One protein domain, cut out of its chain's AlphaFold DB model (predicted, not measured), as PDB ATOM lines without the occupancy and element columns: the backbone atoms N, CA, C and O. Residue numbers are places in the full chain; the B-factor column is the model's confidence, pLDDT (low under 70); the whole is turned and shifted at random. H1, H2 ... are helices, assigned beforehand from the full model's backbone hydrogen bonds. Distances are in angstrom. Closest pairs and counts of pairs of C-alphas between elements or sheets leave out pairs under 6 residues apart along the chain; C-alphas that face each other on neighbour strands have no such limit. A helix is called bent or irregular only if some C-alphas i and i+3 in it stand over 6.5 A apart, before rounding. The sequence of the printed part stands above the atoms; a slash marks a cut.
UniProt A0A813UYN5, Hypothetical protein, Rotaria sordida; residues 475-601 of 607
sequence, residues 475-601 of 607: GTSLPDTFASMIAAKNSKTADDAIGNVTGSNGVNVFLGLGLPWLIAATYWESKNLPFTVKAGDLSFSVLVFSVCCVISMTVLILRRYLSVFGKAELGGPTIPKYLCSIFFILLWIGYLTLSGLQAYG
ATOM      1  N   GLY A 475     273.465 135.783 224.590       72.50
ATOM      2  CA  GLY A 475     274.075 135.181 223.400       72.50
ATOM      3  C   GLY A 475     273.203 135.273 222.143       72.50
ATOM      4  O   GLY A 475     273.715 135.544 221.059       72.50
ATOM      5  N   THR A 476     271.885 135.116 222.289       72.56
ATOM      6  CA  THR A 476     270.928 135.187 221.169       72.56
ATOM      7  C   THR A 476     270.597 136.621 220.746       72.56
ATOM      8  O   THR A 476     270.412 136.872 219.560       72.56
ATOM      9  N   SER A 477     270.589 137.582 221.676       76.56
ATOM     10  CA  SER A 477     270.163 138.968 221.399       76.56
ATOM     11  C   SER A 477     271.300 139.910 220.985       76.56
ATOM     12  O   SER A 477     271.054 140.967 220.391       76.56
ATOM     13  N   LEU A 478     272.559 139.572 221.291       75.50
ATOM     14  CA  LEU A 478     273.715 140.410 220.948       75.50
ATOM     15  C   LEU A 478     273.869 140.635 219.432       75.50
ATOM     16  O   LEU A 478     273.976 141.801 219.037       75.50
ATOM     17  N   PRO A 479     273.846 139.602 218.562       70.44
ATOM     18  CA  PRO A 479     273.985 139.801 217.118       70.44
ATOM     19  C   PRO A 479     272.920 140.745 216.549       70.44
ATOM     20  O   PRO A 479     273.236 141.641 215.762       70.44
ATOM     21  N   ASP A 480     271.676 140.606 217.008       75.50
ATOM     22  CA  ASP A 480     270.567 141.450 216.568       75.50
ATOM     23  C   ASP A 480     270.688 142.886 217.087       75.50
ATOM     24  O   ASP A 480     270.360 143.834 216.368       75.50
ATOM     25  N   THR A 481     271.248 143.076 218.285       79.38
ATOM     26  CA  THR A 481     271.550 144.406 218.836       79.38
ATOM     27  C   THR A 481     272.589 145.136 217.980       79.38
ATOM     28  O   THR A 481     272.395 146.299 217.617       79.38
ATOM     29  N   PHE A 482     273.677 144.459 217.595       77.38
ATOM     30  CA  PHE A 482     274.712 145.052 216.744       77.38
ATOM     31  C   PHE A 482     274.215 145.321 215.321       77.38
ATOM     32  O   PHE A 482     274.474 146.400 214.784       77.38
ATOM     33  N   ALA A 483     273.456 144.395 214.732       74.75
ATOM     34  CA  ALA A 483     272.833 144.595 213.427       74.75
ATOM     35  C   ALA A 483     271.879 145.802 213.424       74.75
ATOM     36  O   ALA A 483     271.926 146.630 212.513       74.75
ATOM     37  N   SER A 484     271.058 145.946 214.468       82.69
ATOM     38  CA  SER A 484     270.114 147.062 214.615       82.69
ATOM     39  C   SER A 484     270.829 148.395 214.848       82.69
ATOM     40  O   SER A 484     270.458 149.402 214.250       82.69
ATOM     41  N   MET A 485     271.910 148.407 215.637       82.19
ATOM     42  CA  MET A 485     272.755 149.594 215.812       82.19
ATOM     43  C   MET A 485     273.390 150.042 214.488       82.19
ATOM     44  O   MET A 485     273.474 151.238 214.217       82.19
ATOM     45  N   ILE A 486     273.887 149.101 213.683       75.44
ATOM     46  CA  ILE A 486     274.544 149.404 212.407       75.44
ATOM     47  C   ILE A 486     273.532 149.894 211.383       75.44
ATOM     48  O   ILE A 486     273.838 150.857 210.685       75.44
ATOM     49  N   ALA A 487     272.343 149.289 211.326       77.50
ATOM     50  CA  ALA A 487     271.244 149.810 210.525       77.50
ATOM     51  C   ALA A 487     270.968 151.270 210.916       77.50
ATOM     52  O   ALA A 487     271.186 152.156 210.100       77.50
ATOM     53  N   ALA A 488     270.689 151.542 212.197       80.00
ATOM     54  CA  ALA A 488     270.371 152.887 212.688       80.00
ATOM     55  C   ALA A 488     271.464 153.952 212.451       80.00
ATOM     56  O   ALA A 488     271.154 155.138 212.413       80.00
ATOM     57  N   LYS A 489     272.742 153.561 212.330       77.31
ATOM     58  CA  LYS A 489     273.858 154.486 212.049       77.31
ATOM     59  C   LYS A 489     274.053 154.792 210.568       77.31
ATOM     60  O   LYS A 489     274.616 155.831 210.250       77.31
ATOM     61  N   ASN A 490     273.687 153.859 209.694       71.75
ATOM     62  CA  ASN A 490     273.999 153.926 208.266       71.75
ATOM     63  C   ASN A 490     272.769 154.214 207.397       71.75
ATOM     64  O   ASN A 490     272.928 154.470 206.207       71.75
ATOM     65  N   SER A 491     271.560 154.129 207.950       69.69
ATOM     66  CA  SER A 491     270.322 154.502 207.271       69.69
ATOM     67  C   SER A 491     269.925 155.938 207.623       69.69
ATOM     68  O   SER A 491     270.163 156.427 208.726       69.69
ATOM     69  N   LYS A 492     269.290 156.633 206.669       68.19
ATOM     70  CA  LYS A 492     268.780 158.000 206.872       68.19
ATOM     71  C   LYS A 492     267.660 158.046 207.924       68.19
ATOM     72  O   LYS A 492     267.515 159.046 208.620       68.19
ATOM     73  N   THR A 493     266.880 156.969 208.031       75.75
ATOM     74  CA  THR A 493     265.829 156.764 209.039       75.75
ATOM     75  C   THR A 493     266.114 155.489 209.829       75.75
ATOM     76  O   THR A 493     266.709 154.555 209.302       75.75
ATOM     77  N   ALA A 494     265.695 155.402 211.091       72.50
ATOM     78  CA  ALA A 494     265.945 154.219 211.927       72.50
ATOM     79  C   ALA A 494     265.022 153.017 211.607       72.50
ATOM     80  O   ALA A 494     265.006 152.035 212.350       72.50
ATOM     81  N   ASP A 495     264.262 153.070 210.510       77.75
ATOM     82  CA  ASP A 495     263.214 152.094 210.184       77.75
ATOM     83  C   ASP A 495     263.776 150.686 209.943       77.75
ATOM     84  O   ASP A 495     263.179 149.683 210.348       77.75
ATOM     85  N   ASP A 496     264.972 150.588 209.359       74.25
ATOM     86  CA  ASP A 496     265.640 149.302 209.138       74.25
ATOM     87  C   ASP A 496     266.033 148.607 210.447       74.25
ATOM     88  O   ASP A 496     266.042 147.375 210.524       74.25
ATOM     89  N   ALA A 497     266.299 149.375 211.509       80.56
ATOM     90  CA  ALA A 497     266.545 148.821 212.834       80.56
ATOM     91  C   ALA A 497     265.258 148.246 213.449       80.56
ATOM     92  O   ALA A 497     265.297 147.167 214.038       80.56
ATOM     93  N   ILE A 498     264.109 148.906 213.253       80.81
ATOM     94  CA  ILE A 498     262.801 148.416 213.724       80.81
ATOM     95  C   ILE A 498     262.471 147.071 213.071       80.81
ATOM     96  O   ILE A 498     262.047 146.139 213.759       80.81
ATOM     97  N   GLY A 499     262.708 146.942 211.761       74.75
ATOM     98  CA  GLY A 499     262.512 145.686 211.033       74.75
ATOM     99  C   GLY A 499     263.385 144.543 211.562       74.75
ATOM    100  O   GLY A 499     262.891 143.428 211.733       74.75
ATOM    101  N   ASN A 500     264.654 144.820 211.881       77.25
ATOM    102  CA  ASN A 500     265.570 143.825 212.448       77.25
ATOM    103  C   ASN A 500     265.127 143.352 213.842       77.25
ATOM    104  O   ASN A 500     265.063 142.145 214.081       77.25
ATOM    105  N   VAL A 501     264.770 144.281 214.735       80.38
ATOM    106  CA  VAL A 501     264.312 143.955 216.098       80.38
ATOM    107  C   VAL A 501     262.985 143.197 216.069       80.38
ATOM    108  O   VAL A 501     262.845 142.164 216.719       80.38
ATOM    109  N   THR A 502     262.017 143.674 215.283       81.00
ATOM    110  CA  THR A 502     260.685 143.054 215.194       81.00
ATOM    111  C   THR A 502     260.765 141.668 214.562       81.00
ATOM    112  O   THR A 502     260.128 140.736 215.046       81.00
ATOM    113  N   GLY A 503     261.585 141.507 213.517       81.12
ATOM    114  CA  GLY A 503     261.816 140.217 212.874       81.12
ATOM    115  C   GLY A 503     262.472 139.203 213.811       81.12
ATOM    116  O   GLY A 503     262.003 138.071 213.897       81.12
ATOM    117  N   SER A 504     263.512 139.605 214.552       76.19
ATOM    118  CA  SER A 504     264.172 138.726 215.529       76.19
ATOM    119  C   SER A 504     263.226 138.310 216.659       76.19
ATOM    120  O   SER A 504     263.046 137.117 216.909       76.19
ATOM    121  N   ASN A 505     262.534 139.271 217.279       80.75
ATOM    122  CA  ASN A 505     261.569 138.980 218.340       80.75
ATOM    123  C   ASN A 505     260.418 138.104 217.836       80.75
ATOM    124  O   ASN A 505     259.984 137.196 218.542       80.75
ATOM    125  N   GLY A 506     259.953 138.332 216.605       82.56
ATOM    126  CA  GLY A 506     258.938 137.502 215.968       82.56
ATOM    127  C   GLY A 506     259.388 136.048 215.821       82.56
ATOM    128  O   GLY A 506     258.654 135.143 216.205       82.56
ATOM    129  N   VAL A 507     260.611 135.808 215.344       79.69
ATOM    130  CA  VAL A 507     261.165 134.449 215.241       79.69
ATOM    131  C   VAL A 507     261.336 133.822 216.627       79.69
ATOM    132  O   VAL A 507     260.857 132.714 216.847       79.69
ATOM    133  N   ASN A 508     261.933 134.530 217.585       78.81
ATOM    134  CA  ASN A 508     262.193 133.990 218.924       78.81
ATOM    135  C   ASN A 508     260.901 133.649 219.685       78.81
ATOM    136  O   ASN A 508     260.824 132.610 220.338       78.81
ATOM    137  N   VAL A 509     259.867 134.488 219.581       81.94
ATOM    138  CA  VAL A 509     258.596 134.271 220.284       81.94
ATOM    139  C   VAL A 509     257.698 133.296 219.524       81.94
ATOM    140  O   VAL A 509     257.273 132.296 220.100       81.94
ATOM    141  N   PHE A 510     257.411 133.539 218.241       81.31
ATOM    142  CA  PHE A 510     256.449 132.722 217.493       81.31
ATOM    143  C   PHE A 510     257.033 131.382 217.042       81.31
ATOM    144  O   PHE A 510     256.382 130.355 217.219       81.31
ATOM    145  N   LEU A 511     258.247 131.367 216.481       79.44
ATOM    146  CA  LEU A 511     258.882 130.122 216.029       79.44
ATOM    147  C   LEU A 511     259.648 129.428 217.160       79.44
ATOM    148  O   LEU A 511     259.627 128.204 217.230       79.44
ATOM    149  N   GLY A 512     260.293 130.187 218.050       76.44
ATOM    150  CA  GLY A 512     261.095 129.639 219.144       76.44
ATOM    151  C   GLY A 512     260.267 129.059 220.294       76.44
ATOM    152  O   GLY A 512     260.539 127.946 220.726       76.44
ATOM    153  N   LEU A 513     259.245 129.774 220.781       79.25
ATOM    154  CA  LEU A 513     258.375 129.296 221.870       79.25
ATOM    155  C   LEU A 513     257.012 128.813 221.360       79.25
ATOM    156  O   LEU A 513     256.547 127.740 221.748       79.25
ATOM    157  N   GLY A 514     256.381 129.582 220.469       85.19
ATOM    158  CA  GLY A 514     255.021 129.328 219.995       85.19
ATOM    159  C   GLY A 514     254.869 128.008 219.241       85.19
ATOM    160  O   GLY A 514     253.968 127.230 219.551       85.19
ATOM    161  N   LEU A 515     255.756 127.719 218.284       86.56
ATOM    162  CA  LEU A 515     255.686 126.493 217.487       86.56
ATOM    163  C   LEU A 515     255.914 125.225 218.337       86.56
ATOM    164  O   LEU A 515     255.085 124.320 218.240       86.56
ATOM    165  N   PRO A 516     256.933 125.135 219.220       86.69
ATOM    166  CA  PRO A 516     257.054 123.998 220.133       86.69
ATOM    167  C   PRO A 516     255.853 123.827 221.060       86.69
ATOM    168  O   PRO A 516     255.418 122.699 221.274       86.69
ATOM    169  N   TRP A 517     255.283 124.917 221.587       88.75
ATOM    170  CA  TRP A 517     254.081 124.837 222.423       88.75
ATOM    171  C   TRP A 517     252.861 124.364 221.635       88.75
ATOM    172  O   TRP A 517     252.086 123.570 222.159       88.75
ATOM    173  N   LEU A 518     252.712 124.779 220.374       90.38
ATOM    174  CA  LEU A 518     251.660 124.292 219.482       90.38
ATOM    175  C   LEU A 518     251.829 122.795 219.180       90.38
ATOM    176  O   LEU A 518     250.867 122.032 219.264       90.38
ATOM    177  N   ILE A 519     253.051 122.356 218.870       91.00
ATOM    178  CA  ILE A 519     253.365 120.940 218.619       91.00
ATOM    179  C   ILE A 519     253.117 120.111 219.884       91.00
ATOM    180  O   ILE A 519     252.505 119.048 219.821       91.00
ATOM    181  N   ALA A 520     253.539 120.604 221.049       88.00
ATOM    182  CA  ALA A 520     253.309 119.930 222.320       88.00
ATOM    183  C   ALA A 520     251.811 119.847 222.642       88.00
ATOM    184  O   ALA A 520     251.314 118.762 222.930       88.00
ATOM    185  N   ALA A 521     251.075 120.955 222.543       91.06
ATOM    186  CA  ALA A 521     249.639 120.987 222.806       91.06
ATOM    187  C   ALA A 521     248.867 120.033 221.881       91.06
ATOM    188  O   ALA A 521     248.051 119.253 222.359       91.06
ATOM    189  N   THR A 522     249.173 120.026 220.578       92.75
ATOM    190  CA  THR A 522     248.542 119.106 219.612       92.75
ATOM    191  C   THR A 522     248.898 117.642 219.880       92.75
ATOM    192  O   THR A 522     248.033 116.770 219.790       92.75
ATOM    193  N   TYR A 523     250.143 117.355 220.272       93.94
ATOM    194  CA  TYR A 523     250.560 116.011 220.668       93.94
ATOM    195  C   TYR A 523     249.811 115.520 221.915       93.94
ATOM    196  O   TYR A 523     249.280 114.409 221.910       93.94
ATOM    197  N   TRP A 524     249.734 116.326 222.974       92.94
ATOM    198  CA  TRP A 524     249.062 115.942 224.218       92.94
ATOM    199  C   TRP A 524     247.541 115.835 224.057       92.94
ATOM    200  O   TRP A 524     246.947 114.892 224.581       92.94
ATOM    201  N   GLU A 525     246.942 116.691 223.227       92.81
ATOM    202  CA  GLU A 525     245.542 116.569 222.805       92.81
ATOM    203  C   GLU A 525     245.297 115.245 222.065       92.81
ATOM    204  O   GLU A 525     244.359 114.519 222.379       92.81
ATOM    205  N   SER A 526     246.204 114.838 221.162       95.12
ATOM    206  CA  SER A 526     246.102 113.538 220.472       95.12
ATOM    207  C   SER A 526     246.160 112.334 221.425       95.12
ATOM    208  O   SER A 526     245.692 111.242 221.097       95.12
ATOM    209  N   LYS A 527     246.734 112.526 222.620       92.75
ATOM    210  CA  LYS A 527     246.806 111.531 223.695       92.75
ATOM    211  C   LYS A 527     245.671 111.667 224.716       92.75
ATOM    212  O   LYS A 527     245.643 110.873 225.652       92.75
ATOM    213  N   ASN A 528     244.740 112.608 224.531       92.62
ATOM    214  CA  ASN A 528     243.669 112.950 225.475       92.62
ATOM    215  C   ASN A 528     244.190 113.269 226.891       92.62
ATOM    216  O   ASN A 528     243.588 112.874 227.890       92.62
ATOM    217  N   LEU A 529     245.336 113.949 226.989       92.75
ATOM    218  CA  LEU A 529     245.947 114.340 228.261       92.75
ATOM    219  C   LEU A 529     246.120 115.865 228.326       92.75
ATOM    220  O   LEU A 529     246.490 116.479 227.326       92.75
ATOM    221  N   PRO A 530     245.899 116.497 229.494       88.88
ATOM    222  CA  PRO A 530     246.043 117.940 229.628       88.88
ATOM    223  C   PRO A 530     247.516 118.365 229.547       88.88
ATOM    224  O   PRO A 530     248.365 117.862 230.287       88.88
ATOM    225  N   PHE A 531     247.818 119.346 228.695       87.88
ATOM    226  CA  PHE A 531     249.136 119.980 228.632       87.88
ATOM    227  C   PHE A 531     249.225 121.146 229.629       87.88
ATOM    228  O   PHE A 531     248.738 122.244 229.364       87.88
ATOM    229  N   THR A 532     249.842 120.918 230.792       82.69
ATOM    230  CA  THR A 532     250.023 121.948 231.832       82.69
ATOM    231  C   THR A 532     251.468 122.443 231.899       82.69
ATOM    232  O   THR A 532     252.370 121.668 232.222       82.69
ATOM    233  N   VAL A 533     251.689 123.742 231.675       79.50
ATOM    234  CA  VAL A 533     253.004 124.397 231.811       79.50
ATOM    235  C   VAL A 533     253.055 125.169 233.131       79.50
ATOM    236  O   VAL A 533     252.217 126.032 233.386       79.50
ATOM    237  N   LYS A 534     254.028 124.864 233.999       76.50
ATOM    238  CA  LYS A 534     254.207 125.574 235.278       76.50
ATOM    239  C   LYS A 534     254.865 126.935 235.035       76.50
ATOM    240  O   LYS A 534     255.932 126.987 234.436       76.50
ATOM    241  N   ALA A 535     254.264 128.011 235.546       69.44
ATOM    242  CA  ALA A 535     254.772 129.378 235.371       69.44
ATOM    243  C   ALA A 535     256.100 129.656 236.111       69.44
ATOM    244  O   ALA A 535     256.881 130.495 235.669       69.44
ATOM    245  N   GLY A 536     256.382 128.942 237.208       73.12
ATOM    246  CA  GLY A 536     257.635 129.073 237.963       73.12
ATOM    247  C   GLY A 536     257.928 130.512 238.415       73.12
ATOM    248  O   GLY A 536     257.026 131.245 238.808       73.12
ATOM    249  N   ASP A 537     259.194 130.912 238.314       71.44
ATOM    250  CA  ASP A 537     259.722 132.231 238.707       71.44
ATOM    251  C   ASP A 537     259.466 133.346 237.666       71.44
ATOM    252  O   ASP A 537     259.899 134.492 237.822       71.44
ATOM    253  N   LEU A 538     258.766 133.024 236.573       75.19
ATOM    254  CA  LEU A 538     258.660 133.889 235.399       75.19
ATOM    255  C   LEU A 538     257.885 135.182 235.681       75.19
ATOM    256  O   LEU A 538     258.259 136.238 235.176       75.19
ATOM    257  N   SER A 539     256.830 135.127 236.498       81.44
ATOM    258  CA  SER A 539     255.972 136.289 236.772       81.44
ATOM    259  C   SER A 539     256.730 137.423 237.467       81.44
ATOM    260  O   SER A 539     256.615 138.582 237.065       81.44
ATOM    261  N   PHE A 540     257.560 137.088 238.458       84.69
ATOM    262  CA  PHE A 540     258.411 138.053 239.152       84.69
ATOM    263  C   PHE A 540     259.457 138.651 238.211       84.69
ATOM    264  O   PHE A 540     259.621 139.869 238.153       84.69
ATOM    265  N   SER A 541     260.132 137.802 237.434       84.56
ATOM    266  CA  SER A 541     261.161 138.247 236.497       84.56
ATOM    267  C   SER A 541     260.591 139.193 235.429       84.56
ATOM    268  O   SER A 541     261.159 140.259 235.187       84.56
ATOM    269  N   VAL A 542     259.413 138.884 234.870       86.31
ATOM    270  CA  VAL A 542     258.709 139.746 233.904       86.31
ATOM    271  C   VAL A 542     258.323 141.091 234.522       86.31
ATOM    272  O   VAL A 542     258.463 142.125 233.866       86.31
ATOM    273  N   LEU A 543     257.876 141.111 235.781       88.50
ATOM    274  CA  LEU A 543     257.550 142.353 236.482       88.50
ATOM    275  C   LEU A 543     258.790 143.239 236.659       88.50
ATOM    276  O   LEU A 543     258.765 144.410 236.277       88.50
ATOM    277  N   VAL A 544     259.881 142.685 237.202       90.06
ATOM    278  CA  VAL A 544     261.136 143.430 237.412       90.06
ATOM    279  C   VAL A 544     261.681 143.937 236.077       90.06
ATOM    280  O   VAL A 544     262.061 145.103 235.970       90.06
ATOM    281  N   PHE A 545     261.655 143.101 235.036       89.62
ATOM    282  CA  PHE A 545     262.063 143.498 233.691       89.62
ATOM    283  C   PHE A 545     261.207 144.649 233.146       89.62
ATOM    284  O   PHE A 545     261.751 145.633 232.649       89.62
ATOM    285  N   SER A 546     259.882 144.585 233.309       91.31
ATOM    286  CA  SER A 546     258.957 145.635 232.861       91.31
ATOM    287  C   SER A 546     259.234 146.975 233.548       91.31
ATOM    288  O   SER A 546     259.248 148.017 232.891       91.31
ATOM    289  N   VAL A 547     259.529 146.962 234.852       93.62
ATOM    290  CA  VAL A 547     259.936 148.166 235.597       93.62
ATOM    291  C   VAL A 547     261.249 148.727 235.044       93.62
ATOM    292  O   VAL A 547     261.332 149.923 234.752       93.62
ATOM    293  N   CYS A 548     262.256 147.877 234.824       93.00
ATOM    294  CA  CYS A 548     263.514 148.285 234.198       93.00
ATOM    295  C   CYS A 548     263.299 148.878 232.792       93.00
ATOM    296  O   CYS A 548     263.933 149.877 232.441       93.00
ATOM    297  N   CYS A 549     262.378 148.328 231.996       90.75
ATOM    298  CA  CYS A 549     262.019 148.866 230.683       90.75
ATOM    299  C   CYS A 549     261.390 150.260 230.772       90.75
ATOM    300  O   CYS A 549     261.783 151.143 230.010       90.75
ATOM    301  N   VAL A 550     260.466 150.493 231.710       94.69
ATOM    302  CA  VAL A 550     259.841 151.815 231.913       94.69
ATOM    303  C   VAL A 550     260.879 152.855 232.333       94.69
ATOM    304  O   VAL A 550     260.915 153.955 231.776       94.69
ATOM    305  N   ILE A 551     261.773 152.499 233.263       94.50
ATOM    306  CA  ILE A 551     262.900 153.355 233.661       94.50
ATOM    307  C   ILE A 551     263.775 153.666 232.441       94.50
ATOM    308  O   ILE A 551     264.115 154.824 232.198       94.50
ATOM    309  N   SER A 552     264.086 152.651 231.633       91.12
ATOM    310  CA  SER A 552     264.939 152.819 230.455       91.12
ATOM    311  C   SER A 552     264.314 153.728 229.398       91.12
ATOM    312  O   SER A 552     264.975 154.644 228.908       91.12
ATOM    313  N   MET A 553     263.026 153.538 229.101       90.56
ATOM    314  CA  MET A 553     262.265 154.396 228.190       90.56
ATOM    315  C   MET A 553     262.205 155.838 228.688       90.56
ATOM    316  O   MET A 553     262.417 156.767 227.913       90.56
ATOM    317  N   THR A 554     261.994 156.038 229.991       91.62
ATOM    318  CA  THR A 554     261.974 157.376 230.595       91.62
ATOM    319  C   THR A 554     263.316 158.084 230.401       91.62
ATOM    320  O   THR A 554     263.348 159.237 229.976       91.62
ATOM    321  N   VAL A 555     264.437 157.389 230.625       90.00
ATOM    322  CA  VAL A 555     265.781 157.943 230.388       90.00
ATOM    323  C   VAL A 555     265.996 158.297 228.912       90.00
ATOM    324  O   VAL A 555     266.544 159.359 228.619       90.00
ATOM    325  N   LEU A 556     265.548 157.461 227.971       88.88
ATOM    326  CA  LEU A 556     265.665 157.748 226.534       88.88
ATOM    327  C   LEU A 556     264.824 158.963 226.111       88.88
ATOM    328  O   LEU A 556     265.317 159.826 225.385       88.88
ATOM    329  N   ILE A 557     263.599 159.086 226.627       89.12
ATOM    330  CA  ILE A 557     262.737 160.254 226.398       89.12
ATOM    331  C   ILE A 557     263.391 161.520 226.964       89.12
ATOM    332  O   ILE A 557     263.438 162.549 226.290       89.12
ATOM    333  N   LEU A 558     263.966 161.457 228.168       88.62
ATOM    334  CA  LEU A 558     264.686 162.590 228.758       88.62
ATOM    335  C   LEU A 558     265.885 163.016 227.898       88.62
ATOM    336  O   LEU A 558     266.086 164.212 227.684       88.62
ATOM    337  N   ARG A 559     266.639 162.063 227.334       88.69
ATOM    338  CA  ARG A 559     267.747 162.354 226.407       88.69
ATOM    339  C   ARG A 559     267.298 163.047 225.120       88.69
ATOM    340  O   ARG A 559     268.045 163.867 224.589       88.69
ATOM    341  N   ARG A 560     266.085 162.755 224.641       87.44
ATOM    342  CA  ARG A 560     265.490 163.408 223.465       87.44
ATOM    343  C   ARG A 560     265.243 164.900 223.697       87.44
ATOM    344  O   ARG A 560     265.507 165.708 222.811       87.44
ATOM    345  N   TYR A 561     264.730 165.271 224.870       85.62
ATOM    346  CA  TYR A 561     264.241 166.634 225.123       85.62
ATOM    347  C   TYR A 561     265.250 167.553 225.821       85.62
ATOM    348  O   TYR A 561     265.237 168.764 225.593       85.62
ATOM    349  N   LEU A 562     266.143 167.012 226.650       86.06
ATOM    350  CA  LEU A 562     267.084 167.812 227.435       86.06
ATOM    351  C   LEU A 562     268.331 168.208 226.625       86.06
ATOM    352  O   LEU A 562     268.994 167.378 225.999       86.06
ATOM    353  N   SER A 563     268.707 169.487 226.703       78.75
ATOM    354  CA  SER A 563     269.883 170.047 226.016       78.75
ATOM    355  C   SER A 563     271.211 169.461 226.504       78.75
ATOM    356  O   SER A 563     272.132 169.312 225.705       78.75
ATOM    357  N   VAL A 564     271.294 169.058 227.778       81.25
ATOM    358  CA  VAL A 564     272.483 168.431 228.391       81.25
ATOM    359  C   VAL A 564     272.903 167.153 227.654       81.25
ATOM    360  O   VAL A 564     274.088 166.837 227.575       81.25
ATOM    361  N   PHE A 565     271.944 166.438 227.060       78.44
ATOM    362  CA  PHE A 565     272.190 165.208 226.304       78.44
ATOM    363  C   PHE A 565     272.332 165.443 224.791       78.44
ATOM    364  O   PHE A 565     272.453 164.486 224.030       78.44
ATOM    365  N   GLY A 566     272.336 166.703 224.340       74.62
ATOM    366  CA  GLY A 566     272.464 167.067 222.926       74.62
ATOM    367  C   GLY A 566     271.210 166.812 222.084       74.62
ATOM    368  O   GLY A 566     271.330 166.742 220.866       74.62
ATOM    369  N   LYS A 567     270.028 166.666 222.711       80.25
ATOM    370  CA  LYS A 567     268.741 166.345 222.052       80.25
ATOM    371  C   LYS A 567     268.793 165.093 221.161       80.25
ATOM    372  O   LYS A 567     268.135 165.027 220.125       80.25
ATOM    373  N   ALA A 568     269.598 164.105 221.552       75.06
ATOM    374  CA  ALA A 568     269.830 162.891 220.780       75.06
ATOM    375  C   ALA A 568     269.417 161.646 221.579       75.06
ATOM    376  O   ALA A 568     269.930 161.396 222.673       75.06
ATOM    377  N   GLU A 569     268.520 160.838 221.006       74.75
ATOM    378  CA  GLU A 569     268.100 159.544 221.572       74.75
ATOM    379  C   GLU A 569     269.228 158.507 221.480       74.75
ATOM    380  O   GLU A 569     269.580 157.856 222.467       74.75
ATOM    381  N   LEU A 570     269.857 158.409 220.303       71.75
ATOM    382  CA  LEU A 570     271.034 157.585 220.054       71.75
ATOM    383  C   LEU A 570     272.259 158.478 219.824       71.75
ATOM    384  O   LEU A 570     272.289 159.298 218.913       71.75
ATOM    385  N   GLY A 571     273.301 158.295 220.640       72.25
ATOM    386  CA  GLY A 571     274.543 159.069 220.534       72.25
ATOM    387  C   GLY A 571     274.547 160.334 221.396       72.25
ATOM    388  O   GLY A 571     274.260 160.254 222.589       72.25
ATOM    389  N   GLY A 572     274.939 161.468 220.820       79.06
ATOM    390  CA  GLY A 572     275.131 162.726 221.548       79.06
ATOM    391  C   GLY A 572     276.544 162.899 222.131       79.06
ATOM    392  O   GLY A 572     277.461 162.153 221.764       79.06
ATOM    393  N   PRO A 573     276.738 163.888 223.022       84.56
ATOM    394  CA  PRO A 573     278.036 164.198 223.611       84.56
ATOM    395  C   PRO A 573     278.635 162.983 224.333       84.56
ATOM    396  O   PRO A 573     277.917 162.145 224.885       84.56
ATOM    397  N   THR A 574     279.963 162.878 224.338       82.06
ATOM    398  CA  THR A 574     280.682 161.683 224.812       82.06
ATOM    399  C   THR A 574     280.393 161.361 226.276       82.06
ATOM    400  O   THR A 574     280.051 160.223 226.590       82.06
ATOM    401  N   ILE A 575     280.460 162.352 227.168       85.75
ATOM    402  CA  ILE A 575     280.313 162.143 228.616       85.75
ATOM    403  C   ILE A 575     278.901 161.640 228.992       85.75
ATOM    404  O   ILE A 575     278.807 160.559 229.582       85.75
ATOM    405  N   PRO A 576     277.793 162.316 228.616       85.00
ATOM    406  CA  PRO A 576     276.445 161.837 228.930       85.00
ATOM    407  C   PRO A 576     276.128 160.475 228.305       85.00
ATOM    408  O   PRO A 576     275.450 159.654 228.919       85.00
ATOM    409  N   LYS A 577     276.657 160.201 227.103       84.81
ATOM    410  CA  LYS A 577     276.510 158.905 226.436       84.81
ATOM    411  C   LYS A 577     277.072 157.765 227.290       84.81
ATOM    412  O   LYS A 577     276.372 156.775 227.482       84.81
ATOM    413  N   TYR A 578     278.302 157.890 227.799       87.19
ATOM    414  CA  TYR A 578     278.915 156.839 228.621       87.19
ATOM    415  C   TYR A 578     278.217 156.672 229.972       87.19
ATOM    416  O   TYR A 578     278.000 155.539 230.397       87.19
ATOM    417  N   LEU A 579     277.797 157.768 230.613       89.38
ATOM    418  CA  LEU A 579     277.063 157.708 231.880       89.38
ATOM    419  C   LEU A 579     275.728 156.962 231.741       89.38
ATOM    420  O   LEU A 579     275.442 156.069 232.537       89.38
ATOM    421  N   CYS A 580     274.939 157.260 230.703       89.44
ATOM    422  CA  CYS A 580     273.699 156.528 230.439       89.44
ATOM    423  C   CYS A 580     273.954 155.048 230.119       89.44
ATOM    424  O   CYS A 580     273.199 154.193 230.577       89.44
ATOM    425  N   SER A 581     275.020 154.724 229.377       88.44
ATOM    426  CA  SER A 581     275.388 153.326 229.113       88.44
ATOM    427  C   SER A 581     275.732 152.566 230.395       88.44
ATOM    428  O   SER A 581     275.262 151.446 230.576       88.44
ATOM    429  N   ILE A 582     276.505 153.170 231.304       91.88
ATOM    430  CA  ILE A 582     276.828 152.569 232.609       91.88
ATOM    431  C   ILE A 582     275.549 152.355 233.423       91.88
ATOM    432  O   ILE A 582     275.359 151.281 233.990       91.88
ATOM    433  N   PHE A 583     274.643 153.334 233.437       93.44
ATOM    434  CA  PHE A 583     273.362 153.212 234.129       93.44
ATOM    435  C   PHE A 583     272.516 152.039 233.607       93.44
ATOM    436  O   PHE A 583     271.999 151.265 234.410       93.44
ATOM    437  N   PHE A 584     272.420 151.843 232.287       91.31
ATOM    438  CA  PHE A 584     271.696 150.697 231.721       91.31
ATOM    439  C   PHE A 584     272.343 149.351 232.064       91.31
ATOM    440  O   PHE A 584     271.629 148.390 232.345       91.31
ATOM    441  N   ILE A 585     273.678 149.281 232.104       90.00
ATOM    442  CA  ILE A 585     274.392 148.073 232.542       90.00
ATOM    443  C   ILE A 585     274.087 147.776 234.015       90.00
ATOM    444  O   ILE A 585     273.785 146.636 234.357       90.00
ATOM    445  N   LEU A 586     274.103 148.791 234.882       93.31
ATOM    446  CA  LEU A 586     273.752 148.632 236.297       93.31
ATOM    447  C   LEU A 586     272.298 148.185 236.482       93.31
ATOM    448  O   LEU A 586     272.026 147.320 237.310       93.31
ATOM    449  N   LEU A 587     271.374 148.727 235.687       93.38
ATOM    450  CA  LEU A 587     269.967 148.334 235.709       93.38
ATOM    451  C   LEU A 587     269.781 146.866 235.289       93.38
ATOM    452  O   LEU A 587     269.013 146.137 235.915       93.38
ATOM    453  N   TRP A 588     270.527 146.410 234.277       89.56
ATOM    454  CA  TRP A 588     270.542 145.008 233.852       89.56
ATOM    455  C   TRP A 588     271.133 144.076 234.922       89.56
ATOM    456  O   TRP A 588     270.531 143.051 235.240       89.56
ATOM    457  N   ILE A 589     272.255 144.452 235.546       89.75
ATOM    458  CA  ILE A 589     272.845 143.698 236.668       89.75
ATOM    459  C   ILE A 589     271.865 143.625 237.849       89.75
ATOM    460  O   ILE A 589     271.713 142.571 238.469       89.75
ATOM    461  N   GLY A 590     271.170 144.726 238.146       90.62
ATOM    462  CA  GLY A 590     270.130 144.777 239.170       90.62
ATOM    463  C   GLY A 590     268.977 143.816 238.874       90.62
ATOM    464  O   GLY A 590     268.583 143.048 239.751       90.62
ATOM    465  N   TYR A 591     268.497 143.782 237.628       90.75
ATOM    466  CA  TYR A 591     267.493 142.815 237.174       90.75
ATOM    467  C   TYR A 591     267.947 141.359 237.371       90.75
ATOM    468  O   TYR A 591     267.188 140.553 237.921       90.75
ATOM    469  N   LEU A 592     269.180 141.025 236.973       87.81
ATOM    470  CA  LEU A 592     269.732 139.677 237.139       87.81
ATOM    471  C   LEU A 592     269.858 139.291 238.612       87.81
ATOM    472  O   LEU A 592     269.536 138.167 238.987       87.81
ATOM    473  N   THR A 593     270.289 140.231 239.451       88.06
ATOM    474  CA  THR A 593     270.491 139.993 240.882       88.06
ATOM    475  C   THR A 593     269.156 139.775 241.589       88.06
ATOM    476  O   THR A 593     269.014 138.818 242.343       88.06
ATOM    477  N   LEU A 594     268.147 140.607 241.313       89.12
ATOM    478  CA  LEU A 594     266.808 140.452 241.891       89.12
ATOM    479  C   LEU A 594     266.131 139.158 241.425       89.12
ATOM    480  O   LEU A 594     265.601 138.419 242.255       89.12
ATOM    481  N   SER A 595     266.200 138.850 240.126       86.69
ATOM    482  CA  SER A 595     265.655 137.600 239.577       86.69
ATOM    483  C   SER A 595     266.386 136.376 240.140       86.69
ATOM    484  O   SER A 595     265.754 135.381 240.479       86.69
ATOM    485  N   GLY A 596     267.708 136.459 240.318       85.38
ATOM    486  CA  GLY A 596     268.508 135.402 240.931       85.38
ATOM    487  C   GLY A 596     268.168 135.177 242.405       85.38
ATOM    488  O   GLY A 596     267.950 134.041 242.819       85.38
ATOM    489  N   LEU A 597     268.057 136.244 243.201       86.56
ATOM    490  CA  LEU A 597     267.696 136.155 244.622       86.56
ATOM    491  C   LEU A 597     266.306 135.542 244.838       86.56
ATOM    492  O   LEU A 597     266.113 134.782 245.790       86.56
ATOM    493  N   GLN A 598     265.347 135.845 243.961       86.12
ATOM    494  CA  GLN A 598     264.022 135.230 243.993       86.12
ATOM    495  C   GLN A 598     264.078 133.761 243.566       86.12
ATOM    496  O   GLN A 598     263.572 132.909 244.296       86.12
ATOM    497  N   ALA A 599     264.789 133.443 242.485       81.88
ATOM    498  CA  ALA A 599     264.980 132.066 242.051       81.88
ATOM    499  C   ALA A 599     265.647 131.207 243.143       81.88
ATOM    500  O   ALA A 599     265.238 130.072 243.353       81.88
ATOM    501  N   TYR A 600     266.614 131.719 243.912       83.75
ATOM    502  CA  TYR A 600     267.221 130.993 245.043       83.75
ATOM    503  C   TYR A 600     266.393 131.007 246.341       83.75
ATOM    504  O   TYR A 600     266.790 130.388 247.328       83.75
ATOM    505  N   GLY A 601     265.220 131.646 246.351       81.56
ATOM    506  CA  GLY A 601     264.296 131.646 247.488       81.56
ATOM    507  C   GLY A 601     264.646 132.633 248.608       81.56
ATOM    508  O   GLY A 601     264.029 132.584 249.672       81.56
TER     509      GLY A 601
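Overview. This is residues 475 to 601 of the 607 residues of the protein "Hypothetical protein" of Rotaria sordida (UniProt A0A813UYN5). Two helical hairpins, H1 with H2 and H3 with H4, form two separate arms, joined by a long link from H2 to H3. The printed part has 127 residues with four named helices, H1 to H4, and no named strand: all helix. It is loose, with a radius of gyration of the C-alphas of 19.3 A, and spans 63 by 39 by 23 A.

Along the chain. Find C-alpha 475 at (274.075, 135.181, 223.400); H1 runs from there to residue 490, only just irregular, with C-alphas 476 and 479 6.9 A apart. H2 holds residues 495 to 526, 43.4 A; H3, 538 to 561, 34.8 A; H4, 574 to 599, 37.7 A, ending at (264.980, 132.066, 242.051).

Arrangement. H1 touches residues 495 to 504 of H2, closest at C-alphas 484 and 497, 4.4 A, opposite ways at a shallow tilt of 29 degrees. H3 and H4 touch, closest at C-alphas 541 and 595, 5.5 A, opposite ways at a shallow tilt of 12 degrees. H1 and H2 are each apart from H3 and H4. Every O i to N i+4 pair is within hydrogen-bond range in H3 and H4, 10 of 12 in H1, 26 of 28 in H2.

Size, cuts and confidence. The printed part has no cut. Links H2 to H3 and H3 to H4 are long. Residues 491, 492 and 535 are under pLDDT 70.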